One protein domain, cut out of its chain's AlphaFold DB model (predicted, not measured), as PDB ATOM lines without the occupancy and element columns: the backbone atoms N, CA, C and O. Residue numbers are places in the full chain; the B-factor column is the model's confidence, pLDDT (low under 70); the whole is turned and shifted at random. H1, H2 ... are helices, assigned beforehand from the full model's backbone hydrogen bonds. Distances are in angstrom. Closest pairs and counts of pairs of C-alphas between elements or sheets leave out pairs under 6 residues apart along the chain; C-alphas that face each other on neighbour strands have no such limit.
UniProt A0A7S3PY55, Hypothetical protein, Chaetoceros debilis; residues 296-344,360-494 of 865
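AT A GLANCE: This is residues 296 to 344 and 360 to 494 of the 865 residues of the protein "Hypothetical protein" of Chaetoceros debilis (UniProt A0A7S3PY55). Three helices crossing one another, H7, H9 and H3, make the core of an elongated body, with H7 reaching from this core toward H6 at one end of the longest axis. H10 and H11 lie toward the other end, loosely placed, while H4 crosses H3 and short H1 packs on H3. The printed part has 184 residues with eleven named helices, H1 to H11 in chain order, and no named strand, and its class is all helix. It is compact, with a radius of gyration of the C-alphas of 17.3 A, and spans 55 by 35 by 31 A.

IN THESE COORDINATES: The longest helix, H7, is residues 402 to 424 and runs 32.4 A from C-alpha 402 at (-0.485, 4.142, 28.885) to C-alpha 424 at (5.787, -20.857, 48.517). Before it come H6, residues 390 to 396, H5, residues 377 to 383, and H4, residues 360 to 372, 18.0 A long. H3, residues 324 to 339, is 23.0 A long, and H2 is residues 304 to 309. H1, residues 297 to 301, begins at C-alpha 297 at (-0.786, -24.489, 31.312). After H7 follow H8, residues 426 to 431, H9, residues 434 to 447, 19.4 A long, and H10, residues 456 to 463. H11, residues 473 to 483, is 15.1 A long and ends at C-alpha 483 at (-6.817, -23.924, 45.076).

HOW THE PARTS SIT: With residues 414 to 418 alone, H7 touches H9 at a steep tilt of 54 degrees, opposite ways; the closest C-alphas, of Met 414 and Val 438, are 6.4 A apart. H6 and H7 form a helical hairpin and only just touch, with 3 pairs of C-alphas within 8 A, the closest being Leu 393 and Phe 404 at 6.3 A. H7 and H8 touch only at the corner, closest at C-alphas 422 and 429, 4.5 A. H9 touches H3 at a steep tilt of 58 degrees, closest at the C-alphas of Ala 329 and Arg 441, 4.9 A. H9 touches H5 too, at C-alphas 439 and 377, 5.4 A. H3 is the hub, touching H1, H2, H4 and H9. H10 and H11 are close but not clearly touching, closest at C-alphas 461 and 473, 6.2 A. Every O i to N i+4 pair is within hydrogen-bond range in H1, H2, H3, H4, H6, H7, H8, H9 and H11; in H5 it is 2 of 3, and in H10 0 of 4, with 1 of 5 O i to N i+3 pairs.

THE WHOLE: The C-alphas farthest apart, of Thr 395 and Thr 470, are 55.3 A apart. Residues 345 to 359 are not printed, and C-alphas 344 and 360 stand 19.2 A apart across this cut. The link from H2 to H3 is long. The model's mean pLDDT over the printed part is 88.6; residue 360 and residues 452 to 471 are under 70.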
ATOM      1  N   TRP A 296       0.947 -27.180  27.590       92.06
ATOM      2  CA  TRP A 296      -0.207 -26.411  28.065       92.06
ATOM      3  C   TRP A 296      -0.018 -25.958  29.512       92.06
ATOM      4  O   TRP A 296       0.670 -26.612  30.294       92.06
ATOM      5  N   ASP A 297      -0.674 -24.869  29.902       93.06
ATOM      6  CA  ASP A 297      -0.786 -24.489  31.312       93.06
ATOM      7  C   ASP A 297      -1.455 -25.594  32.141       93.06
ATOM      8  O   ASP A 297      -0.999 -25.867  33.242       93.06
ATOM      9  N   LEU A 298      -2.411 -26.337  31.577       90.19
ATOM     10  CA  LEU A 298      -2.925 -27.574  32.178       90.19
ATOM     11  C   LEU A 298      -1.837 -28.650  32.400       90.19
ATOM     12  O   LEU A 298      -1.825 -29.289  33.447       90.19
ATOM     13  N   ASP A 299      -0.887 -28.825  31.472       89.62
ATOM     14  CA  ASP A 299       0.230 -29.774  31.655       89.62
ATOM     15  C   ASP A 299       1.154 -29.330  32.804       89.62
ATOM     16  O   ASP A 299       1.696 -30.161  33.530       89.62
ATOM     17  N   ALA A 300       1.305 -28.015  32.991       93.88
ATOM     18  CA  ALA A 300       2.074 -27.426  34.081       93.88
ATOM     19  C   ALA A 300       1.353 -27.506  35.434       93.88
ATOM     20  O   ALA A 300       1.987 -27.798  36.441       93.88
ATOM     21  N   MET A 301       0.038 -27.280  35.477       92.94
ATOM     22  CA  MET A 301      -0.771 -27.359  36.704       92.94
ATOM     23  C   MET A 301      -0.903 -28.807  37.218       92.94
ATOM     24  O   MET A 301      -1.164 -29.018  38.404       92.94
ATOM     25  N   ARG A 302      -0.688 -29.798  36.339       89.62
ATOM     26  CA  ARG A 302      -0.611 -31.237  36.649       89.62
ATOM     27  C   ARG A 302       0.764 -31.726  37.097       89.62
ATOM     28  O   ARG A 302       0.857 -32.835  37.617       89.62
ATOM     29  N   ASP A 303       1.831 -30.953  36.890       91.88
ATOM     30  CA  ASP A 303       3.169 -31.340  37.344       91.88
ATOM     31  C   ASP A 303       3.182 -31.425  38.881       91.88
ATOM     32  O   ASP A 303       2.924 -30.401  39.518       91.88
ATOM     33  N   PRO A 304       3.504 -32.579  39.506       90.56
ATOM     34  CA  PRO A 304       3.354 -32.755  40.954       90.56
ATOM     35  C   PRO A 304       4.054 -31.674  41.785       90.56
ATOM     36  O   PRO A 304       3.518 -31.197  42.775       90.56
ATOM     37  N   PHE A 305       5.213 -31.189  41.332       93.44
ATOM     38  CA  PHE A 305       5.919 -30.091  41.995       93.44
ATOM     39  C   PHE A 305       5.142 -28.762  41.977       93.44
ATOM     40  O   PHE A 305       5.119 -28.044  42.976       93.44
ATOM     41  N   VAL A 306       4.504 -28.427  40.853       95.19
ATOM     42  CA  VAL A 306       3.663 -27.228  40.730       95.19
ATOM     43  C   VAL A 306       2.390 -27.402  41.560       95.19
ATOM     44  O   VAL A 306       2.036 -26.494  42.317       95.19
ATOM     45  N   ALA A 307       1.755 -28.573  41.459       93.00
ATOM     46  CA  ALA A 307       0.538 -28.935  42.178       93.00
ATOM     47  C   ALA A 307       0.711 -28.852  43.706       93.00
ATOM     48  O   ALA A 307      -0.061 -28.167  44.382       93.00
ATOM     49  N   ASP A 308       1.756 -29.496  44.234       92.94
ATOM     50  CA  ASP A 308       2.002 -29.625  45.672       92.94
ATOM     51  C   ASP A 308       2.599 -28.357  46.296       92.94
ATOM     52  O   ASP A 308       2.280 -28.036  47.441       92.94
ATOM     53  N   GLN A 309       3.475 -27.634  45.579       96.12
ATOM     54  CA  GLN A 309       4.279 -26.555  46.179       96.12
ATOM     55  C   GLN A 309       3.965 -25.142  45.679       96.12
ATOM     56  O   GLN A 309       4.345 -24.186  46.353       96.12
ATOM     57  N   LEU A 310       3.320 -24.967  44.519       97.56
ATOM     58  CA  LEU A 310       3.176 -23.639  43.901       97.56
ATOM     59  C   LEU A 310       1.732 -23.136  43.780       97.56
ATOM     60  O   LEU A 310       1.553 -21.919  43.784       97.56
ATOM     61  N   LEU A 311       0.705 -23.993  43.711       96.50
ATOM     62  CA  LEU A 311      -0.692 -23.553  43.490       96.50
ATOM     63  C   LEU A 311      -1.222 -22.552  44.536       96.50
ATOM     64  O   LEU A 311      -2.092 -21.741  44.221       96.50
ATOM     65  N   GLU A 312      -0.704 -22.562  45.767       96.44
ATOM     66  CA  GLU A 312      -1.097 -21.604  46.815       96.44
ATOM     67  C   GLU A 312      -0.370 -20.247  46.732       96.44
ATOM     68  O   GLU A 312      -0.713 -19.325  47.470       96.44
ATOM     69  N   ALA A 313       0.590 -20.071  45.816       97.81
ATOM     70  CA  ALA A 313       1.304 -18.809  45.635       97.81
ATOM     71  C   ALA A 313       0.355 -17.667  45.216       97.81
ATOM     72  O   ALA A 313      -0.550 -17.847  44.396       97.81
ATOM     73  N   ARG A 314       0.559 -16.471  45.782       97.31
ATOM     74  CA  ARG A 314      -0.247 -15.257  45.547       97.31
ATOM     75  C   ARG A 314       0.644 -14.023  45.463       97.31
ATOM     76  O   ARG A 314       1.694 -13.972  46.100       97.31
ATOM     77  N   HIS A 315       0.200 -13.003  44.734       96.25
ATOM     78  CA  HIS A 315       0.904 -11.725  44.634       96.25
ATOM     79  C   HIS A 315       1.060 -11.059  46.010       96.25
ATOM     80  O   HIS A 315       0.075 -10.663  46.627       96.25
ATOM     81  N   GLY A 316       2.299 -10.896  46.483       94.44
ATOM     82  CA  GLY A 316       2.579 -10.482  47.867       94.44
ATOM     83  C   GLY A 316       2.066  -9.094  48.286       94.44
ATOM     84  O   GLY A 316       1.873  -8.868  49.477       94.44
ATOM     85  N   GLU A 317       1.829  -8.172  47.344       90.69
ATOM     86  CA  GLU A 317       1.264  -6.841  47.644       90.69
ATOM     87  C   GLU A 317      -0.274  -6.795  47.583       90.69
ATOM     88  O   GLU A 317      -0.878  -5.991  48.293       90.69
ATOM     89  N   THR A 318      -0.919  -7.637  46.764       92.88
ATOM     90  CA  THR A 318      -2.374  -7.568  46.499       92.88
ATOM     91  C   THR A 318      -3.173  -8.770  46.999       92.88
ATOM     92  O   THR A 318      -4.393  -8.687  47.088       92.88
ATOM     93  N   GLY A 319      -2.522  -9.895  47.301       94.25
ATOM     94  CA  GLY A 319      -3.171 -11.180  47.590       94.25
ATOM     95  C   GLY A 319      -3.783 -11.874  46.364       94.25
ATOM     96  O   GLY A 319      -4.321 -12.972  46.502       94.25
ATOM     97  N   ASN A 320      -3.698 -11.270  45.172       94.31
ATOM     98  CA  ASN A 320      -4.335 -11.794  43.963       94.31
ATOM     99  C   ASN A 320      -3.744 -13.160  43.553       94.31
ATOM    100  O   ASN A 320      -2.542 -13.394  43.741       94.31
ATOM    101  N   PRO A 321      -4.557 -14.057  42.960       95.06
ATOM    102  CA  PRO A 321      -4.056 -15.272  42.326       95.06
ATOM    103  C   PRO A 321      -3.137 -14.934  41.153       95.06
ATOM    104  O   PRO A 321      -3.302 -13.899  40.503       95.06
ATOM    105  N   LEU A 322      -2.177 -15.818  40.891       96.19
ATOM    106  CA  LEU A 322      -1.276 -15.687  39.751       96.19
ATOM    107  C   LEU A 322      -1.999 -16.087  38.451       96.19
ATOM    108  O   LEU A 322      -3.018 -16.780  38.463       96.19
ATOM    109  N   ASP A 323      -1.465 -15.644  37.320       94.69
ATOM    110  CA  ASP A 323      -1.905 -16.041  35.978       94.69
ATOM    111  C   ASP A 323      -1.558 -17.514  35.675       94.69
ATOM    112  O   ASP A 323      -0.521 -18.003  36.120       94.69
ATOM    113  N   SER A 324      -2.350 -18.218  34.850       95.50
ATOM    114  CA  SER A 324      -2.040 -19.611  34.455       95.50
ATOM    115  C   SER A 324      -0.659 -19.726  33.790       95.50
ATOM    116  O   SER A 324       0.097 -20.677  34.005       95.50
ATOM    117  N   GLY A 325      -0.272 -18.677  33.058       96.19
ATOM    118  CA  GLY A 325       1.038 -18.548  32.437       96.19
ATOM    119  C   GLY A 325       2.217 -18.376  33.407       96.19
ATOM    120  O   GLY A 325       3.358 -18.514  32.967       96.19
ATOM    121  N   ALA A 326       1.983 -18.097  34.694       97.81
ATOM    122  CA  ALA A 326       3.019 -18.096  35.731       97.81
ATOM    123  C   ALA A 326       3.464 -19.529  36.055       97.81
ATOM    124  O   ALA A 326       4.654 -19.852  36.052       97.81
ATOM    125  N   PHE A 327       2.485 -20.414  36.258       98.12
ATOM    126  CA  PHE A 327       2.694 -21.837  36.521       98.12
ATOM    127  C   PHE A 327       3.329 -22.532  35.313       98.12
ATOM    128  O   PHE A 327       4.312 -23.258  35.470       98.12
ATOM    129  N   LEU A 328       2.867 -22.214  34.097       97.69
ATOM    130  CA  LEU A 328       3.505 -22.674  32.860       97.69
ATOM    131  C   LEU A 328       4.962 -22.194  32.746       97.69
ATOM    132  O   LEU A 328       5.840 -22.995  32.439       97.69
ATOM    133  N   ALA A 329       5.262 -20.929  33.056       98.44
ATOM    134  CA  ALA A 329       6.641 -20.436  33.045       98.44
ATOM    135  C   ALA A 329       7.538 -21.166  34.063       98.44
ATOM    136  O   ALA A 329       8.666 -21.529  33.729       98.44
ATOM    137  N   SER A 330       7.028 -21.434  35.270       98.44
ATOM    138  CA  SER A 330       7.715 -22.228  36.300       98.44
ATOM    139  C   SER A 330       8.023 -23.653  35.815       98.44
ATOM    140  O   SER A 330       9.180 -24.083  35.835       98.44
ATOM    141  N   TYR A 331       7.017 -24.355  35.286       97.56
ATOM    142  CA  TYR A 331       7.146 -25.714  34.755       97.56
ATOM    143  C   TYR A 331       8.187 -25.813  33.634       97.56
ATOM    144  O   TYR A 331       9.069 -26.671  33.678       97.56
ATOM    145  N   LEU A 332       8.156 -24.897  32.663       97.19
ATOM    146  CA  LEU A 332       9.114 -24.877  31.553       97.19
ATOM    147  C   LEU A 332      10.558 -24.607  32.018       97.19
ATOM    148  O   LEU A 332      11.502 -25.150  31.437       97.19
ATOM    149  N   VAL A 333      10.757 -23.828  33.090       97.62
ATOM    150  CA  VAL A 333      12.080 -23.691  33.724       97.62
ATOM    151  C   VAL A 333      12.487 -24.979  34.444       97.62
ATOM    152  O   VAL A 333      13.627 -25.416  34.275       97.62
ATOM    153  N   ARG A 334      11.580 -25.645  35.175       95.12
ATOM    154  CA  ARG A 334      11.867 -26.947  35.813       95.12
ATOM    155  C   ARG A 334      12.235 -28.019  34.782       95.12
ATOM    156  O   ARG A 334      13.206 -28.734  35.013       95.12
ATOM    157  N   LEU A 335      11.559 -28.086  33.629       93.12
ATOM    158  CA  LEU A 335      11.942 -28.966  32.511       93.12
ATOM    159  C   LEU A 335      13.380 -28.691  32.041       93.12
ATOM    160  O   LEU A 335      14.201 -29.606  31.994       93.12
ATOM    161  N   LYS A 336      13.709 -27.422  31.766       94.56
ATOM    162  CA  LYS A 336      15.045 -27.000  31.315       94.56
ATOM    163  C   LYS A 336      16.141 -27.331  32.339       94.56
ATOM    164  O   LYS A 336      17.214 -27.798  31.960       94.56
ATOM    165  N   LEU A 337      15.878 -27.126  33.632       93.62
ATOM    166  CA  LEU A 337      16.820 -27.440  34.715       93.62
ATOM    167  C   LEU A 337      16.970 -28.952  34.949       93.62
ATOM    168  O   LEU A 337      18.086 -29.408  35.200       93.62
ATOM    169  N   LYS A 338      15.893 -29.740  34.811       91.00
ATOM    170  CA  LYS A 338      15.946 -31.213  34.837       91.00
ATOM    171  C   LYS A 338      16.785 -31.769  33.690       91.00
ATOM    172  O   LYS A 338      17.717 -32.527  33.941       91.00
ATOM    173  N   ALA A 339      16.518 -31.345  32.454       89.00
ATOM    174  CA  ALA A 339      17.275 -31.778  31.276       89.00
ATOM    175  C   ALA A 339      18.766 -31.385  31.342       89.00
ATOM    176  O   ALA A 339      19.620 -32.093  30.816       89.00
ATOM    177  N   GLY A 340      19.095 -30.284  32.026       89.75
ATOM    178  CA  GLY A 340      20.475 -29.885  32.317       89.75
ATOM    179  C   GLY A 340      21.142 -30.616  33.493       89.75
ATOM    180  O   GLY A 340      22.293 -30.311  33.801       89.75
ATOM    181  N   GLY A 341      20.444 -31.523  34.190       89.12
ATOM    182  CA  GLY A 341      20.939 -32.179  35.409       89.12
ATOM    183  C   GLY A 341      21.159 -31.223  36.590       89.12
ATOM    184  O   GLY A 341      21.913 -31.541  37.508       89.12
ATOM    185  N   LEU A 342      20.544 -30.035  36.554       89.62
ATOM    186  CA  LEU A 342      20.657 -28.997  37.584       89.62
ATOM    187  C   LEU A 342      19.548 -29.094  38.638       89.62
ATOM    188  O   LEU A 342      19.752 -28.634  39.756       89.62
ATOM    189  N   TRP A 343      18.407 -29.702  38.298       87.12
ATOM    190  CA  TRP A 343      17.330 -29.997  39.243       87.12
ATOM    191  C   TRP A 343      17.381 -31.465  39.674       87.12
ATOM    192  O   TRP A 343      16.956 -32.348  38.928       87.12
ATOM    193  N   SER A 344      17.853 -31.727  40.893       74.19
ATOM    194  CA  SER A 344      17.862 -33.061  41.506       74.19
ATOM    195  C   SER A 344      17.005 -33.082  42.775       74.19
ATOM    196  O   SER A 344      17.447 -32.615  43.824       74.19
ATOM    197  N   GLN A 360       8.527 -41.552  25.469       67.81
ATOM    198  CA  GLN A 360       8.671 -40.337  26.280       67.81
ATOM    199  C   GLN A 360       9.991 -39.610  26.007       67.81
ATOM    200  O   GLN A 360       9.978 -38.383  25.902       67.81
ATOM    201  N   ASP A 361      11.098 -40.339  25.847       73.38
ATOM    202  CA  ASP A 361      12.410 -39.756  25.544       73.38
ATOM    203  C   ASP A 361      12.365 -38.907  24.262       73.38
ATOM    204  O   ASP A 361      12.829 -37.764  24.269       73.38
ATOM    205  N   GLN A 362      11.717 -39.395  23.194       78.69
ATOM    206  CA  GLN A 362      11.578 -38.648  21.937       78.69
ATOM    207  C   GLN A 362      10.763 -37.352  22.110       78.69
ATOM    208  O   GLN A 362      11.150 -36.295  21.600       78.69
ATOM    209  N   TYR A 363       9.650 -37.387  22.854       80.94
ATOM    210  CA  TYR A 363       8.863 -36.176  23.115       80.94
ATOM    211  C   TYR A 363       9.606 -35.181  24.016       80.94
ATOM    212  O   TYR A 363       9.473 -33.970  23.815       80.94
ATOM    213  N   GLN A 364      10.409 -35.649  24.976       81.94
ATOM    214  CA  GLN A 364      11.247 -34.776  25.802       81.94
ATOM    215  C   GLN A 364      12.400 -34.166  24.995       81.94
ATOM    216  O   GLN A 364      12.655 -32.969  25.135       81.94
ATOM    217  N   GLU A 365      13.042 -34.918  24.093       86.50
ATOM    218  CA  GLU A 365      14.048 -34.380  23.167       86.50
ATOM    219  C   GLU A 365      13.444 -33.281  22.283       86.50
ATOM    220  O   GLU A 365      13.978 -32.169  22.240       86.50
ATOM    221  N   LYS A 366      12.275 -33.528  21.672       87.75
ATOM    222  CA  LYS A 366      11.525 -32.503  20.929       87.75
ATOM    223  C   LYS A 366      11.244 -31.270  21.800       87.75
ATOM    224  O   LYS A 366      11.586 -30.150  21.413       87.75
ATOM    225  N   ARG A 367      10.651 -31.435  22.986       88.62
ATOM    226  CA  ARG A 367      10.343 -30.314  23.901       88.62
ATOM    227  C   ARG A 367      11.599 -29.524  24.279       88.62
ATOM    228  O   ARG A 367      11.561 -28.294  24.284       88.62
ATOM    229  N   MET A 368      12.725 -30.193  24.509       90.31
ATOM    230  CA  MET A 368      13.999 -29.531  24.790       90.31
ATOM    231  C   MET A 368      14.608 -28.845  23.566       90.31
ATOM    232  O   MET A 368      15.175 -27.764  23.723       90.31
ATOM    233  N   ALA A 369      14.457 -29.381  22.353       90.44
ATOM    234  CA  ALA A 369      14.835 -28.680  21.125       90.44
ATOM    235  C   ALA A 369      14.055 -27.361  20.977       90.44
ATOM    236  O   ALA A 369      14.658 -26.320  20.719       90.44
ATOM    237  N   PHE A 370      12.745 -27.374  21.253       92.56
ATOM    238  CA  PHE A 370      11.914 -26.166  21.270       92.56
ATOM    239  C   PHE A 370      12.359 -25.158  22.344       92.56
ATOM    240  O   PHE A 370      12.578 -23.988  22.034       92.56
ATOM    241  N   LEU A 371      12.567 -25.593  23.592       93.12
ATOM    242  CA  LEU A 371      12.992 -24.692  24.674       93.12
ATOM    243  C   LEU A 371      14.404 -24.121  24.465       93.12
ATOM    244  O   LEU A 371      14.651 -22.967  24.812       93.12
ATOM    245  N   ASN A 372      15.311 -24.882  23.849       90.50
ATOM    246  CA  ASN A 372      16.636 -24.400  23.446       90.50
ATOM    247  C   ASN A 372      16.588 -23.449  22.235       90.50
ATOM    248  O   ASN A 372      17.538 -22.696  22.019       90.50
ATOM    249  N   MET A 373      15.492 -23.454  21.473       90.31
ATOM    250  CA  MET A 373      15.225 -22.513  20.386       90.31
ATOM    251  C   MET A 373      14.613 -21.184  20.858       90.31
ATOM    252  O   MET A 373      14.490 -20.261  20.049       90.31
ATOM    253  N   LEU A 374      14.229 -21.013  22.126       92.94
ATOM    254  CA  LEU A 374      13.645 -19.752  22.606       92.94
ATOM    255  C   LEU A 374      14.713 -18.643  22.819       92.94
ATOM    256  O   LEU A 374      15.837 -18.939  23.225       92.94
ATOM    257  N   PRO A 375      14.411 -17.353  22.537       93.31
ATOM    258  CA  PRO A 375      15.381 -16.258  22.687       93.31
ATOM    259  C   PRO A 375      15.912 -16.079  24.121       93.31
ATOM    260  O   PRO A 375      15.137 -15.876  25.048       93.31
ATOM    261  N   SER A 376      17.234 -16.052  24.314       95.25
ATOM    262  CA  SER A 376      17.817 -15.882  25.657       95.25
ATOM    263  C   SER A 376      17.501 -14.523  26.300       95.25
ATOM    264  O   SER A 376      17.215 -13.537  25.613       95.25
ATOM    265  N   TYR A 377      17.667 -14.435  27.626       97.25
ATOM    266  CA  TYR A 377      17.534 -13.193  28.398       97.25
ATOM    267  C   TYR A 377      18.298 -12.008  27.784       97.25
ATOM    268  O   TYR A 377      17.777 -10.900  27.706       97.25
ATOM    269  N   GLN A 378      19.519 -12.231  27.285       96.44
ATOM    270  CA  GLN A 378      20.368 -11.184  26.698       96.44
ATOM    271  C   GLN A 378      19.904 -10.749  25.298       96.44
ATOM    272  O   GLN A 378      20.275  -9.665  24.839       96.44
ATOM    273  N   THR A 379      19.098 -11.566  24.620       93.62
ATOM    274  CA  THR A 379      18.382 -11.183  23.396       93.62
ATOM    275  C   THR A 379      17.116 -10.411  23.760       93.62
ATOM    276  O   THR A 379      16.946  -9.286  23.291       93.62
ATOM    277  N   LEU A 380      16.297 -10.929  24.683       96.31
ATOM    278  CA  LEU A 380      15.098 -10.238  25.175       96.31
ATOM    279  C   LEU A 380      15.416  -8.864  25.787       96.31
ATOM    280  O   LEU A 380      14.667  -7.920  25.579       96.31
ATOM    281  N   GLN A 381      16.537  -8.694  26.492       95.56
ATOM    282  CA  GLN A 381      16.928  -7.410  27.097       95.56
ATOM    283  C   GLN A 381      17.180  -6.303  26.050       95.56
ATOM    284  O   GLN A 381      17.058  -5.107  26.346       95.56
ATOM    285  N   LYS A 382      17.509  -6.690  24.810       93.38
ATOM    286  CA  LYS A 382      17.688  -5.773  23.676       93.38
ATOM    287  C   LYS A 382      16.360  -5.415  23.007       93.38
ATOM    288  O   LYS A 382      16.239  -4.293  22.530       93.38
ATOM    289  N   THR A 383      15.385  -6.325  22.992       92.12
ATOM    290  CA  THR A 383      14.139  -6.192  22.214       92.12
ATOM    291  C   THR A 383      12.898  -5.942  23.077       92.12
ATOM    292  O   THR A 383      12.173  -4.984  22.838       92.12
ATOM    293  N   HIS A 384      12.668  -6.734  24.123       97.50
ATOM    294  CA  HIS A 384      11.426  -6.740  24.895       97.50
ATOM    295  C   HIS A 384      11.403  -5.660  26.002       97.50
ATOM    296  O   HIS A 384      12.273  -5.658  26.881       97.50
ATOM    297  N   PRO A 385      10.411  -4.747  26.031       98.00
ATOM    298  CA  PRO A 385      10.476  -3.532  26.847       98.00
ATOM    299  C   PRO A 385      10.284  -3.743  28.348       98.00
ATOM    300  O   PRO A 385      10.716  -2.908  29.140       98.00
ATOM    301  N   THR A 386       9.716  -4.872  28.778       97.50
ATOM    302  CA  THR A 386       9.619  -5.221  30.209       97.50
ATOM    303  C   THR A 386      10.988  -5.397  30.880       97.50
ATOM    304  O   THR A 386      11.092  -5.242  32.097       97.50
ATOM    305  N   LEU A 387      12.049  -5.654  30.106       98.00
ATOM    306  CA  LEU A 387      13.432  -5.749  30.591       98.00
ATOM    307  C   LEU A 387      14.206  -4.421  30.515       98.00
ATOM    308  O   LEU A 387      15.356  -4.353  30.953       98.00
ATOM    309  N   TRP A 388      13.600  -3.361  29.977       97.56
ATOM    310  CA  TRP A 388      14.218  -2.036  29.886       97.56
ATOM    311  C   TRP A 388      14.138  -1.302  31.233       97.56
ATOM    312  O   TRP A 388      13.361  -1.655  32.132       97.56
ATOM    313  N   SER A 389      14.952  -0.263  31.414       97.44
ATOM    314  CA  SER A 389      14.952   0.493  32.674       97.44
ATOM    315  C   SER A 389      13.770   1.471  32.772       97.44
ATOM    316  O   SER A 389      13.356   2.080  31.788       97.44
ATOM    317  N   ASP A 390      13.256   1.707  33.983       97.56
ATOM    318  CA  ASP A 390      12.172   2.678  34.224       97.56
ATOM    319  C   ASP A 390      12.560   4.118  33.827       97.56
ATOM    320  O   ASP A 390      11.689   4.968  33.656       97.56
ATOM    321  N   ASN A 391      13.856   4.415  33.684       98.19
ATOM    322  CA  ASN A 391      14.344   5.707  33.200       98.19
ATOM    323  C   ASN A 391      14.403   5.768  31.667       98.19
ATOM    324  O   ASN A 391      14.061   6.797  31.093       98.19
ATOM    325  N   GLU A 392      14.774   4.675  31.003       97.69
ATOM    326  CA  GLU A 392      14.737   4.505  29.543       97.69
ATOM    327  C   GLU A 392      13.293   4.590  29.029       97.69
ATOM    328  O   GLU A 392      12.989   5.433  28.189       97.69
ATOM    329  N   LEU A 393      12.366   3.848  29.645       97.81
ATOM    330  CA  LEU A 393      10.929   3.931  29.355       97.81
ATOM    331  C   LEU A 393      10.362   5.337  29.632       97.81
ATOM    332  O   LEU A 393       9.601   5.874  28.827       97.81
ATOM    333  N   ALA A 394      10.762   5.982  30.735       97.38
ATOM    334  CA  ALA A 394      10.345   7.357  31.029       97.38
ATOM    335  C   ALA A 394      10.930   8.394  30.051       97.38
ATOM    336  O   ALA A 394      10.304   9.426  29.837       97.38
ATOM    337  N   THR A 395      12.096   8.123  29.456       97.69
ATOM    338  CA  THR A 395      12.735   8.983  28.441       97.69
ATOM    339  C   THR A 395      12.121   8.780  27.056       97.69
ATOM    340  O   THR A 395      12.061   9.727  26.278       97.69
ATOM    341  N   LEU A 396      11.643   7.568  26.747       97.50
ATOM    342  CA  LEU A 396      11.030   7.231  25.459       97.50
ATOM    343  C   LEU A 396       9.540   7.589  25.373       97.50
ATOM    344  O   LEU A 396       9.094   7.974  24.295       97.50
ATOM    345  N   PHE A 397       8.783   7.506  26.472       97.38
ATOM    346  CA  PHE A 397       7.331   7.753  26.468       97.38
ATOM    347  C   PHE A 397       6.902   8.880  27.411       97.38
ATOM    348  O   PHE A 397       6.164   9.773  27.004       97.38
ATOM    349  N   GLY A 398       7.392   8.862  28.653       95.88
ATOM    350  CA  GLY A 398       6.921   9.721  29.745       95.88
ATOM    351  C   GLY A 398       6.109   8.934  30.781       95.88
ATOM    352  O   GLY A 398       5.374   8.007  30.446       95.88
ATOM    353  N   ARG A 399       6.254   9.282  32.069       95.12
ATOM    354  CA  ARG A 399       5.844   8.434  33.217       95.12
ATOM    355  C   ARG A 399       4.333   8.216  33.409       95.12
ATOM    356  O   ARG A 399       3.964   7.383  34.229       95.12
ATOM    357  N   LEU A 400       3.484   8.967  32.709       92.69
ATOM    358  CA  LEU A 400       2.015   8.905  32.811       92.69
ATOM    359  C   LEU A 400       1.356   8.583  31.452       92.69
ATOM    360  O   LEU A 400       0.207   8.932  31.205       92.69
ATOM    361  N   THR A 401       2.101   7.933  30.555       95.94
ATOM    362  CA  THR A 401       1.579   7.370  29.297       95.94
ATOM    363  C   THR A 401       1.025   5.959  29.525       95.94
ATOM    364  O   THR A 401       1.521   5.258  30.416       95.94
ATOM    365  N   PRO A 402       0.030   5.499  28.737       95.62
ATOM    366  CA  PRO A 402      -0.485   4.142  28.885       95.62
ATOM    367  C   PRO A 402       0.589   3.092  28.562       95.62
ATOM    368  O   PRO A 402       0.713   2.131  29.318       95.62
ATOM    369  N   THR A 403       1.454   3.316  27.562       97.25
ATOM    370  CA  THR A 403       2.627   2.451  27.321       97.25
ATOM    371  C   THR A 403       3.552   2.334  28.535       97.25
ATOM    372  O   THR A 403       3.906   1.218  28.921       97.25
ATOM    373  N   PHE A 404       3.927   3.442  29.187       97.12
ATOM    374  CA  PHE A 404       4.783   3.372  30.379       97.12
ATOM    375  C   PHE A 404       4.118   2.579  31.512       97.12
ATOM    376  O   PHE A 404       4.775   1.756  32.154       97.12
ATOM    377  N   ALA A 405       2.823   2.805  31.749       95.00
ATOM    378  CA  ALA A 405       2.066   2.103  32.781       95.00
ATOM    379  C   ALA A 405       1.965   0.593  32.501       95.00
ATOM    380  O   ALA A 405       2.233  -0.204  33.398       95.00
ATOM    381  N   LEU A 406       1.655   0.201  31.261       96.25
ATOM    382  CA  LEU A 406       1.451  -1.194  30.862       96.25
ATOM    383  C   LEU A 406       2.753  -2.011  30.877       96.25
ATOM    384  O   LEU A 406       2.798  -3.082  31.484       96.25
ATOM    385  N   VAL A 407       3.843  -1.484  30.302       97.25
ATOM    386  CA  VAL A 407       5.169  -2.140  30.335       97.25
ATOM    387  C   VAL A 407       5.642  -2.335  31.779       97.25
ATOM    388  O   VAL A 407       6.137  -3.404  32.145       97.25
ATOM    389  N   ARG A 408       5.473  -1.308  32.623       95.94
ATOM    390  CA  ARG A 408       5.834  -1.363  34.045       95.94
ATOM    391  C   ARG A 408       4.917  -2.300  34.838       95.94
ATOM    392  O   ARG A 408       5.391  -2.952  35.763       95.94
ATOM    393  N   GLY A 409       3.648  -2.403  34.448       94.12
ATOM    394  CA  GLY A 409       2.683  -3.408  34.894       94.12
ATOM    395  C   GLY A 409       3.215  -4.826  34.736       94.12
ATOM    396  O   GLY A 409       3.523  -5.474  35.734       94.12
ATOM    397  N   TYR A 410       3.427  -5.267  33.492       95.94
ATOM    398  CA  TYR A 410       3.981  -6.595  33.204       95.94
ATOM    399  C   TYR A 410       5.323  -6.839  33.912       95.94
ATOM    400  O   TYR A 410       5.533  -7.897  34.502       95.94
ATOM    401  N   LYS A 411       6.225  -5.851  33.921       96.44
ATOM    402  CA  LYS A 411       7.524  -5.946  34.605       96.44
ATOM    403  C   LYS A 411       7.397  -6.214  36.110       96.44
ATOM    404  O   LYS A 411       8.100  -7.080  36.631       96.44
ATOM    405  N   ASN A 412       6.534  -5.482  36.811       95.12
ATOM    406  CA  ASN A 412       6.345  -5.651  38.253       95.12
ATOM    407  C   ASN A 412       5.604  -6.957  38.569       95.12
ATOM    408  O   ASN A 412       6.006  -7.676  39.481       95.12
ATOM    409  N   MET A 413       4.592  -7.298  37.766       93.81
ATOM    410  CA  MET A 413       3.835  -8.547  37.865       93.81
ATOM    411  C   MET A 413       4.763  -9.774  37.804       93.81
ATOM    412  O   MET A 413       4.777 -10.546  38.759       93.81
ATOM    413  N   MET A 414       5.638  -9.895  36.794       97.06
ATOM    414  CA  MET A 414       6.553 -11.050  36.674       97.06
ATOM    415  C   MET A 414       7.557 -11.157  37.831       97.06
ATOM    416  O   MET A 414       7.982 -12.252  38.194       97.06
ATOM    417  N   ASN A 415       7.958 -10.025  38.421       97.50
ATOM    418  CA  ASN A 415       8.798 -10.038  39.618       97.50
ATOM    419  C   ASN A 415       8.015 -10.527  40.842       97.50
ATOM    420  O   ASN A 415       8.540 -11.328  41.609       97.50
ATOM    421  N   SER A 416       6.760 -10.099  40.983       97.38
ATOM    422  CA  SER A 416       5.881 -10.508  42.076       97.38
ATOM    423  C   SER A 416       5.457 -11.982  41.986       97.38
ATOM    424  O   SER A 416       5.359 -12.627  43.025       97.38
ATOM    425  N   GLU A 417       5.278 -12.543  40.783       98.25
ATOM    426  CA  GLU A 417       5.097 -13.994  40.585       98.25
ATOM    427  C   GLU A 417       6.315 -14.789  41.074       98.25
ATOM    428  O   GLU A 417       6.171 -15.744  41.832       98.25
ATOM    429  N   PHE A 418       7.527 -14.373  40.681       98.62
ATOM    430  CA  PHE A 418       8.764 -15.011  41.134       98.62
ATOM    431  C   PHE A 418       8.909 -14.935  42.658       98.62
ATOM    432  O   PHE A 418       9.210 -15.937  43.301       98.62
ATOM    433  N   ASP A 419       8.659 -13.760  43.244       98.50
ATOM    434  CA  ASP A 419       8.720 -13.558  44.694       98.50
ATOM    435  C   ASP A 419       7.672 -14.416  45.431       98.50
ATOM    436  O   ASP A 419       7.958 -14.935  46.510       98.50
ATOM    437  N   ALA A 420       6.495 -14.631  44.832       98.31
ATOM    438  CA  ALA A 420       5.456 -15.516  45.355       98.31
ATOM    439  C   ALA A 420       5.861 -17.000  45.301       98.31
ATOM    440  O   ALA A 420       5.700 -17.708  46.294       98.31
ATOM    441  N   PHE A 421       6.439 -17.477  44.192       98.62
ATOM    442  CA  PHE A 421       6.940 -18.854  44.092       98.62
ATOM    443  C   PHE A 421       8.136 -19.112  45.022       98.62
ATOM    444  O   PHE A 421       8.182 -20.150  45.679       98.62
ATOM    445  N   CYS A 422       9.054 -18.149  45.170       98.44
ATOM    446  CA  CYS A 422      10.136 -18.208  46.162       98.44
ATOM    447  C   CYS A 422       9.639 -18.221  47.617       98.44
ATOM    448  O   CYS A 422      10.337 -18.742  48.483       98.44
ATOM    449  N   ALA A 423       8.472 -17.634  47.899       98.06
ATOM    450  CA  ALA A 423       7.850 -17.664  49.223       98.06
ATOM    451  C   ALA A 423       7.040 -18.948  49.484       98.06
ATOM    452  O   ALA A 423       6.879 -19.330  50.641       98.06
ATOM    453  N   ALA A 424       6.541 -19.605  48.430       97.75
ATOM    454  CA  ALA A 424       5.787 -20.857  48.517       97.75
ATOM    455  C   ALA A 424       6.689 -22.107  48.557       97.75
ATOM    456  O   ALA A 424       6.360 -23.076  49.240       97.75
ATOM    457  N   SER A 425       7.835 -22.091  47.865       97.50
ATOM    458  CA  SER A 425       8.735 -23.245  47.745       97.50
ATOM    459  C   SER A 425      10.208 -22.864  47.922       97.50
ATOM    460  O   SER A 425      10.809 -22.209  47.068       97.50
ATOM    461  N   ASP A 426      10.833 -23.378  48.989       96.25
ATOM    462  CA  ASP A 426      12.293 -23.335  49.165       96.25
ATOM    463  C   ASP A 426      13.025 -24.047  48.012       96.25
ATOM    464  O   ASP A 426      14.093 -23.608  47.585       96.25
ATOM    465  N   ALA A 427      12.440 -25.115  47.454       94.88
ATOM    466  CA  ALA A 427      13.015 -25.843  46.326       94.88
ATOM    467  C   ALA A 427      12.981 -25.026  45.021       94.88
ATOM    468  O   ALA A 427      13.947 -25.071  44.261       94.88
ATOM    469  N   PHE A 428      11.937 -24.226  44.773       97.06
ATOM    470  CA  PHE A 428      11.951 -23.233  43.692       97.06
ATOM    471  C   PHE A 428      13.017 -22.158  43.958       97.06
ATOM    472  O   PHE A 428      13.849 -21.877  43.097       97.06
ATOM    473  N   ASN A 429      13.035 -21.616  45.177       97.44
ATOM    474  CA  ASN A 429      13.914 -20.528  45.606       97.44
ATOM    475  C   ASN A 429      15.418 -20.855  45.507       97.44
ATOM    476  O   ASN A 429      16.206 -19.982  45.145       97.44
ATOM    477  N   ASP A 430      15.831 -22.092  45.811       95.75
ATOM    478  CA  ASP A 430      17.247 -22.494  45.755       95.75
ATOM    479  C   ASP A 430      17.706 -23.024  44.378       95.75
ATOM    480  O   ASP A 430      18.916 -23.099  44.147       95.75
ATOM    481  N   ASN A 431      16.782 -23.335  43.452       96.19
ATOM    482  CA  ASN A 431      17.102 -23.849  42.107       96.19
ATOM    483  C   ASN A 431      16.859 -22.854  40.954       96.19
ATOM    484  O   ASN A 431      17.524 -22.968  39.922       96.19
ATOM    485  N   VAL A 432      15.937 -21.892  41.081       97.38
ATOM    486  CA  VAL A 432      15.537 -21.003  39.971       97.38
ATOM    487  C   VAL A 432      16.159 -19.609  40.095       97.38
ATOM    488  O   VAL A 432      15.732 -18.780  40.897       97.38
ATOM    489  N   ASP A 433      17.137 -19.301  39.237       97.81
ATOM    490  CA  ASP A 433      17.638 -17.931  39.062       97.81
ATOM    491  C   ASP A 433      16.545 -17.056  38.386       97.81
ATOM    492  O   ASP A 433      15.936 -17.440  37.384       97.81
ATOM    493  N   ARG A 434      16.296 -15.843  38.914       98.19
ATOM    494  CA  ARG A 434      15.197 -14.950  38.465       98.19
ATOM    495  C   ARG A 434      15.227 -14.627  36.967       98.19
ATOM    496  O   ARG A 434      14.173 -14.440  36.364       98.19
ATOM    497  N   GLU A 435      16.413 -14.550  36.364       98.25
ATOM    498  CA  GLU A 435      16.556 -14.258  34.933       98.25
ATOM    499  C   GLU A 435      15.995 -15.391  34.055       98.25
ATOM    500  O   GLU A 435      15.363 -15.092  33.042       98.25
ATOM    501  N   ASP A 436      16.117 -16.664  34.456       98.00
ATOM    502  CA  ASP A 436      15.497 -17.792  33.744       98.00
ATOM    503  C   ASP A 436      13.966 -17.767  33.879       98.00
ATOM    504  O   ASP A 436      13.274 -17.906  32.868       98.00
ATOM    505  N   TYR A 437      13.426 -17.505  35.081       98.62
ATOM    506  CA  TYR A 437      11.972 -17.360  35.260       98.62
ATOM    507  C   TYR A 437      11.404 -16.220  34.412       98.62
ATOM    508  O   TYR A 437      10.472 -16.436  33.644       98.62
ATOM    509  N   VAL A 438      11.977 -15.014  34.496       98.44
ATOM    510  CA  VAL A 438      11.468 -13.854  33.745       98.44
ATOM    511  C   VAL A 438      11.629 -14.055  32.232       98.44
ATOM    512  O   VAL A 438      10.741 -13.663  31.479       98.44
ATOM    513  N   THR A 439      12.694 -14.721  31.772       98.38
ATOM    514  CA  THR A 439      12.848 -15.129  30.360       98.38
ATOM    515  C   THR A 439      11.697 -16.029  29.924       98.38
ATOM    516  O   THR A 439      10.979 -15.711  28.975       98.38
ATOM    517  N   MET A 440      11.466 -17.120  30.657       98.31
ATOM    518  CA  MET A 440      10.428 -18.093  30.321       98.31
ATOM    519  C   MET A 440       9.019 -17.502  30.443       98.31
ATOM    520  O   MET A 440       8.144 -17.803  29.634       98.31
ATOM    521  N   ARG A 441       8.808 -16.594  31.398       98.00
ATOM    522  CA  ARG A 441       7.544 -15.882  31.583       98.00
ATOM    523  C   ARG A 441       7.260 -14.885  30.463       98.00
ATOM    524  O   ARG A 441       6.120 -14.822  30.009       98.00
ATOM    525  N   ILE A 442       8.277 -14.181  29.954       98.19
ATOM    526  CA  ILE A 442       8.147 -13.366  28.735       98.19
ATOM    527  C   ILE A 442       7.795 -14.253  27.540       98.19
ATOM    528  O   ILE A 442       6.923 -13.871  26.761       98.19
ATOM    529  N   HIS A 443       8.391 -15.444  27.403       97.81
ATOM    530  CA  HIS A 443       7.971 -16.391  26.365       97.81
ATOM    531  C   HIS A 443       6.504 -16.782  26.531       97.81
ATOM    532  O   HIS A 443       5.723 -16.493  25.638       97.81
ATOM    533  N   VAL A 444       6.074 -17.317  27.676       97.25
ATOM    534  CA  VAL A 444       4.660 -17.691  27.879       97.25
ATOM    535  C   VAL A 444       3.703 -16.517  27.629       97.25
ATOM    536  O   VAL A 444       2.650 -16.700  27.020       97.25
ATOM    537  N   MET A 445       4.068 -15.295  28.019       95.44
ATOM    538  CA  MET A 445       3.271 -14.092  27.761       95.44
ATOM    539  C   MET A 445       3.170 -13.718  26.269       95.44
ATOM    540  O   MET A 445       2.117 -13.244  25.843       95.44
ATOM    541  N   SER A 446       4.232 -13.927  25.484       95.81
ATOM    542  CA  SER A 446       4.342 -13.494  24.076       95.81
ATOM    543  C   SER A 446       4.156 -14.610  23.035       95.81
ATOM    544  O   SER A 446       4.016 -14.314  21.854       95.81
ATOM    545  N   ARG A 447       4.175 -15.884  23.448       95.56
ATOM    546  CA  ARG A 447       4.279 -17.073  22.573       95.56
ATOM    547  C   ARG A 447       3.267 -18.182  22.883       95.56
ATOM    548  O   ARG A 447       3.307 -19.229  22.242       95.56
ATOM    549  N   SER A 448       2.372 -17.979  23.855       94.94
ATOM    550  CA  SER A 448       1.283 -18.926  24.120       94.94
ATOM    551  C   SER A 448      -0.012 -18.553  23.394       94.94
ATOM    552  O   SER A 448      -0.384 -17.380  23.300       94.94
ATOM    553  N   PHE A 449      -0.711 -19.575  22.905       91.94
ATOM    554  CA  PHE A 449      -1.969 -19.484  22.169       91.94
ATOM    555  C   PHE A 449      -3.066 -20.187  22.973       91.94
ATOM    556  O   PHE A 449      -2.876 -21.316  23.426       91.94
ATOM    557  N   GLY A 450      -4.212 -19.534  23.168       85.31
ATOM    558  CA  GLY A 450      -5.391 -20.180  23.756       85.31
ATOM    559  C   GLY A 450      -6.217 -20.871  22.666       85.31
ATOM    560  O   GLY A 450      -6.428 -20.254  21.625       85.31
ATOM    561  N   PRO A 451      -6.709 -22.110  22.858       70.25
ATOM    562  CA  PRO A 451      -7.410 -22.862  21.809       70.25
ATOM    563  C   PRO A 451      -8.759 -22.251  21.392       70.25
ATOM    564  O   PRO A 451      -9.270 -22.585  20.324       70.25
ATOM    565  N   GLY A 452      -9.313 -21.358  22.217       63.81
ATOM    566  CA  GLY A 452     -10.646 -20.774  22.081       63.81
ATOM    567  C   GLY A 452     -11.566 -21.180  23.237       63.81
ATOM    568  O   GLY A 452     -11.227 -22.046  24.038       63.81
ATOM    569  N   LEU A 453     -12.732 -20.531  23.324       56.44
ATOM    570  CA  LEU A 453     -13.786 -20.845  24.303       56.44
ATOM    571  C   LEU A 453     -14.762 -21.936  23.822       56.44
ATOM    572  O   LEU A 453     -15.572 -22.416  24.609       56.44
ATOM    573  N   SER A 454     -14.735 -22.289  22.535       45.31
ATOM    574  CA  SER A 454     -15.673 -23.243  21.942       45.31
ATOM    575  C   SER A 454     -15.436 -24.660  22.467       45.31
ATOM    576  O   SER A 454     -14.369 -25.234  22.249       45.31
ATOM    577  N   ASP A 455     -16.472 -25.210  23.100       46.25
ATOM    578  CA  ASP A 455     -16.642 -26.623  23.455       46.25
ATOM    579  C   ASP A 455     -15.635 -27.174  24.485       46.25
ATOM    580  O   ASP A 455     -15.293 -28.361  24.457       46.25
ATOM    581  N   ALA A 456     -15.195 -26.304  25.410       48.09
ATOM    582  CA  ALA A 456     -14.223 -26.592  26.470       48.09
ATOM    583  C   ALA A 456     -14.524 -27.875  27.262       48.09
ATOM    584  O   ALA A 456     -13.646 -28.723  27.396       48.09
ATOM    585  N   GLU A 457     -15.772 -28.036  27.714       49.88
ATOM    586  CA  GLU A 457     -16.247 -29.204  28.472       49.88
ATOM    587  C   GLU A 457     -15.916 -30.519  27.742       49.88
ATOM    588  O   GLU A 457     -15.363 -31.446  28.326       49.88
ATOM    589  N   SER A 458     -16.155 -30.580  26.427       49.34
ATOM    590  CA  SER A 458     -16.124 -31.848  25.696       49.34
ATOM    591  C   SER A 458     -14.728 -32.343  25.296       49.34
ATOM    592  O   SER A 458     -14.548 -33.549  25.143       49.34
ATOM    593  N   TRP A 459     -13.742 -31.471  25.032       49.50
ATOM    594  CA  TRP A 459     -12.424 -31.935  24.541       49.50
ATOM    595  C   TRP A 459     -11.524 -32.456  25.656       49.50
ATOM    596  O   TRP A 459     -10.655 -33.290  25.410       49.50
ATOM    597  N   LEU A 460     -11.766 -31.979  26.871       54.69
ATOM    598  CA  LEU A 460     -11.046 -32.369  28.069       54.69
ATOM    599  C   LEU A 460     -11.476 -33.767  28.559       54.69
ATOM    600  O   LEU A 460     -10.608 -34.574  28.885       54.69
ATOM    601  N   GLU A 461     -12.771 -34.108  28.505       53.38
ATOM    602  CA  GLU A 461     -13.299 -35.438  28.881       53.38
ATOM    603  C   GLU A 461     -12.576 -36.611  28.181       53.38
ATOM    604  O   GLU A 461     -12.183 -37.577  28.834       53.38
ATOM    605  N   GLU A 462     -12.345 -36.525  26.865       52.56
ATOM    606  CA  GLU A 462     -11.709 -37.602  26.079       52.56
ATOM    607  C   GLU A 462     -10.172 -37.654  26.198       52.56
ATOM    608  O   GLU A 462      -9.558 -38.665  25.855       52.56
ATOM    609  N   GLU A 463      -9.517 -36.589  26.671       52.62
ATOM    610  CA  GLU A 463      -8.052 -36.541  26.813       52.62
ATOM    611  C   GLU A 463      -7.567 -37.103  28.169       52.62
ATOM    612  O   GLU A 463      -6.377 -37.379  28.334       52.62
ATOM    613  N   MET A 464      -8.465 -37.295  29.142       50.16
ATOM    614  CA  MET A 464      -8.087 -37.342  30.562       50.16
ATOM    615  C   MET A 464      -8.203 -38.689  31.278       50.16
ATOM    616  O   MET A 464      -7.638 -38.832  32.359       50.16
ATOM    617  N   SER A 465      -8.809 -39.715  30.679       48.66
ATOM    618  CA  SER A 465      -8.944 -41.054  31.288       48.66
ATOM    619  C   SER A 465      -7.627 -41.864  31.368       48.66
ATOM    620  O   SER A 465      -7.658 -43.094  31.304       48.66
ATOM    621  N   GLY A 466      -6.466 -41.198  31.379       41.72
ATOM    622  CA  GLY A 466      -5.208 -41.763  30.885       41.72
ATOM    623  C   GLY A 466      -4.090 -41.997  31.902       41.72
ATOM    624  O   GLY A 466      -3.464 -43.052  31.843       41.72
ATOM    625  N   VAL A 467      -3.765 -41.021  32.768       46.44
ATOM    626  CA  VAL A 467      -2.431 -41.000  33.421       46.44
ATOM    627  C   VAL A 467      -2.440 -40.738  34.934       46.44
ATOM    628  O   VAL A 467      -1.653 -41.369  35.631       46.44
ATOM    629  N   HIS A 468      -3.298 -39.861  35.476       42.44
ATOM    630  CA  HIS A 468      -3.278 -39.538  36.913       42.44
ATOM    631  C   HIS A 468      -4.663 -39.207  37.506       42.44
ATOM    632  O   HIS A 468      -5.363 -38.328  37.020       42.44
ATOM    633  N   HIS A 469      -4.950 -39.849  38.646       50.94
ATOM    634  CA  HIS A 469      -5.991 -39.538  39.642       50.94
ATOM    635  C   HIS A 469      -7.478 -39.722  39.274       50.94
ATOM    636  O   HIS A 469      -7.849 -40.156  38.191       50.94
ATOM    637  N   THR A 470      -8.314 -39.578  40.310       52.41
ATOM    638  CA  THR A 470      -9.651 -40.183  40.466       52.41
ATOM    639  C   THR A 470     -10.788 -39.162  40.394       52.41
ATOM    640  O   THR A 470     -11.814 -39.342  41.048       52.41
ATOM    641  N   LEU A 471     -10.556 -38.051  39.705       57.84
ATOM    642  CA  LEU A 471     -11.459 -36.908  39.618       57.84
ATOM    643  C   LEU A 471     -12.038 -36.824  38.208       57.84
ATOM    644  O   LEU A 471     -11.348 -37.163  37.242       57.84
ATOM    645  N   GLU A 472     -13.286 -36.376  38.079       74.69
ATOM    646  CA  GLU A 472     -13.795 -35.977  36.768       74.69
ATOM    647  C   GLU A 472     -13.139 -34.651  36.356       74.69
ATOM    648  O   GLU A 472     -12.579 -33.928  37.183       74.69
ATOM    649  N   LEU A 473     -13.202 -34.307  35.066       73.25
ATOM    650  CA  LEU A 473     -12.648 -33.048  34.564       73.25
ATOM    651  C   LEU A 473     -13.074 -31.849  35.413       73.25
ATOM    652  O   LEU A 473     -12.241 -31.030  35.800       73.25
ATOM    653  N   GLN A 474     -14.379 -31.721  35.649       80.69
ATOM    654  CA  GLN A 474     -14.902 -30.514  36.266       80.69
ATOM    655  C   GLN A 474     -14.393 -30.368  37.703       80.69
ATOM    656  O   GLN A 474     -14.075 -29.254  38.106       80.69
ATOM    657  N   ASP A 475     -14.190 -31.478  38.421       84.56
ATOM    658  CA  ASP A 475     -13.546 -31.482  39.736       84.56
ATOM    659  C   ASP A 475     -12.091 -30.977  39.668       84.56
ATOM    660  O   ASP A 475     -11.633 -30.305  40.591       84.56
ATOM    661  N   GLU A 476     -11.346 -31.271  38.594       85.50
ATOM    662  CA  GLU A 476      -9.972 -30.781  38.393       85.50
ATOM    663  C   GLU A 476      -9.943 -29.277  38.057       85.50
ATOM    664  O   GLU A 476      -9.135 -28.528  38.612       85.50
ATOM    665  N   LEU A 477     -10.851 -28.800  37.197       88.44
ATOM    666  CA  LEU A 477     -10.982 -27.367  36.894       88.44
ATOM    667  C   LEU A 477     -11.436 -26.574  38.130       88.44
ATOM    668  O   LEU A 477     -10.864 -25.524  38.431       88.44
ATOM    669  N   ASP A 478     -12.407 -27.098  38.879       89.12
ATOM    670  CA  ASP A 478     -12.901 -26.513  40.127       89.12
ATOM    671  C   ASP A 478     -11.837 -26.586  41.233       89.12
ATOM    672  O   ASP A 478     -11.704 -25.648  42.029       89.12
ATOM    673  N   PHE A 479     -11.004 -27.634  41.260       92.06
ATOM    674  CA  PHE A 479      -9.814 -27.698  42.108       92.06
ATOM    675  C   PHE A 479      -8.830 -26.578  41.761       92.06
ATOM    676  O   PHE A 479      -8.421 -25.849  42.661       92.06
ATOM    677  N   TYR A 480      -8.486 -26.345  40.493       92.88
ATOM    678  CA  TYR A 480      -7.578 -25.247  40.133       92.88
ATOM    679  C   TYR A 480      -8.180 -23.853  40.382       92.88
ATOM    680  O   TYR A 480      -7.487 -22.960  40.886       92.88
ATOM    681  N   GLN A 481      -9.475 -23.663  40.137       92.31
ATOM    682  CA  GLN A 481     -10.174 -22.411  40.444       92.31
ATOM    683  C   GLN A 481     -10.262 -22.148  41.959       92.31
ATOM    684  O   GLN A 481     -10.119 -21.005  42.393       92.31
ATOM    685  N   SER A 482     -10.443 -23.177  42.791       91.75
ATOM    686  CA  SER A 482     -10.504 -23.027  44.256       91.75
ATOM    687  C   SER A 482      -9.120 -22.953  44.917       91.75
ATOM    688  O   SER A 482      -8.885 -22.079  45.752       91.75
ATOM    689  N   LYS A 483      -8.179 -23.819  44.523       94.12
ATOM    690  CA  LYS A 483      -6.817 -23.924  45.076       94.12
ATOM    691  C   LYS A 483      -5.899 -22.804  44.595       94.12
ATOM    692  O   LYS A 483      -5.156 -22.249  45.403       94.12
ATOM    693  N   ALA A 484      -5.950 -22.448  43.310       93.88
ATOM    694  CA  ALA A 484      -5.062 -21.449  42.704       93.88
ATOM    695  C   ALA A 484      -5.752 -20.124  42.343       93.88
ATOM    696  O   ALA A 484      -5.063 -19.122  42.171       93.88
ATOM    697  N   GLY A 485      -7.087 -20.083  42.252       92.62
ATOM    698  CA  GLY A 485      -7.810 -18.915  41.726       92.62
ATOM    699  C   GLY A 485      -7.678 -18.756  40.208       92.62
ATOM    700  O   GLY A 485      -7.803 -17.640  39.699       92.62
ATOM    701  N   VAL A 486      -7.365 -19.853  39.507       91.81
ATOM    702  CA  VAL A 486      -7.110 -19.898  38.063       91.81
ATOM    703  C   VAL A 486      -8.295 -20.555  37.360       91.81
ATOM    704  O   VAL A 486      -8.512 -21.757  37.467       91.81
ATOM    705  N   ASP A 487      -9.046 -19.753  36.612       89.62
ATOM    706  CA  ASP A 487     -10.268 -20.182  35.934       89.62
ATOM    707  C   ASP A 487      -9.984 -20.728  34.523       89.62
ATOM    708  O   ASP A 487     -10.130 -20.022  33.520       89.62
ATOM    709  N   LEU A 488      -9.554 -21.992  34.447       87.88
ATOM    710  CA  LEU A 488      -9.251 -22.667  33.177       87.88
ATOM    711  C   LEU A 488     -10.504 -22.989  32.335       87.88
ATOM    712  O   LEU A 488     -10.367 -23.254  31.141       87.88
ATOM    713  N   THR A 489     -11.721 -22.885  32.894       82.06
ATOM    714  CA  THR A 489     -12.978 -23.026  32.120       82.06
ATOM    715  C   THR A 489     -13.086 -21.969  31.015       82.06
ATOM    716  O   THR A 489     -13.702 -22.188  29.974       82.06
ATOM    717  N   ARG A 490     -12.417 -20.822  31.205       80.69
ATOM    718  CA  ARG A 490     -12.383 -19.688  30.268       80.69
ATOM    719  C   ARG A 490     -11.337 -19.850  29.156       80.69
ATOM    720  O   ARG A 490     -11.077 -18.894  28.423       80.69
ATOM    721  N   GLY A 491     -10.757 -21.042  29.033       82.44
ATOM    722  CA  GLY A 491      -9.715 -21.384  28.076       82.44
ATOM    723  C   GLY A 491      -8.331 -21.474  28.724       82.44
ATOM    724  O   GLY A 491      -7.896 -20.588  29.457       82.44
ATOM    725  N   THR A 492      -7.635 -22.553  28.388       86.50
ATOM    726  CA  THR A 492      -6.216 -22.813  28.660       86.50
ATOM    727  C   THR A 492      -5.300 -22.000  27.737       86.50
ATOM    728  O   THR A 492      -5.755 -21.272  26.848       86.50
ATOM    729  N   ARG A 493      -3.982 -22.149  27.900       90.88
ATOM    730  CA  ARG A 493      -2.964 -21.630  26.975       90.88
ATOM    731  C   ARG A 493      -1.889 -22.669  26.705       90.88
ATOM    732  O   ARG A 493      -1.354 -23.279  27.625       90.88
ATOM    733  N   ALA A 494      -1.519 -22.806  25.440       92.00
ATOM    734  CA  ALA A 494      -0.465 -23.692  24.976       92.00
ATOM    735  C   ALA A 494       0.733 -22.892  24.467       92.00
ATOM    736  O   ALA A 494       0.577 -22.026  23.605       92.00
TER     737      ALA A 494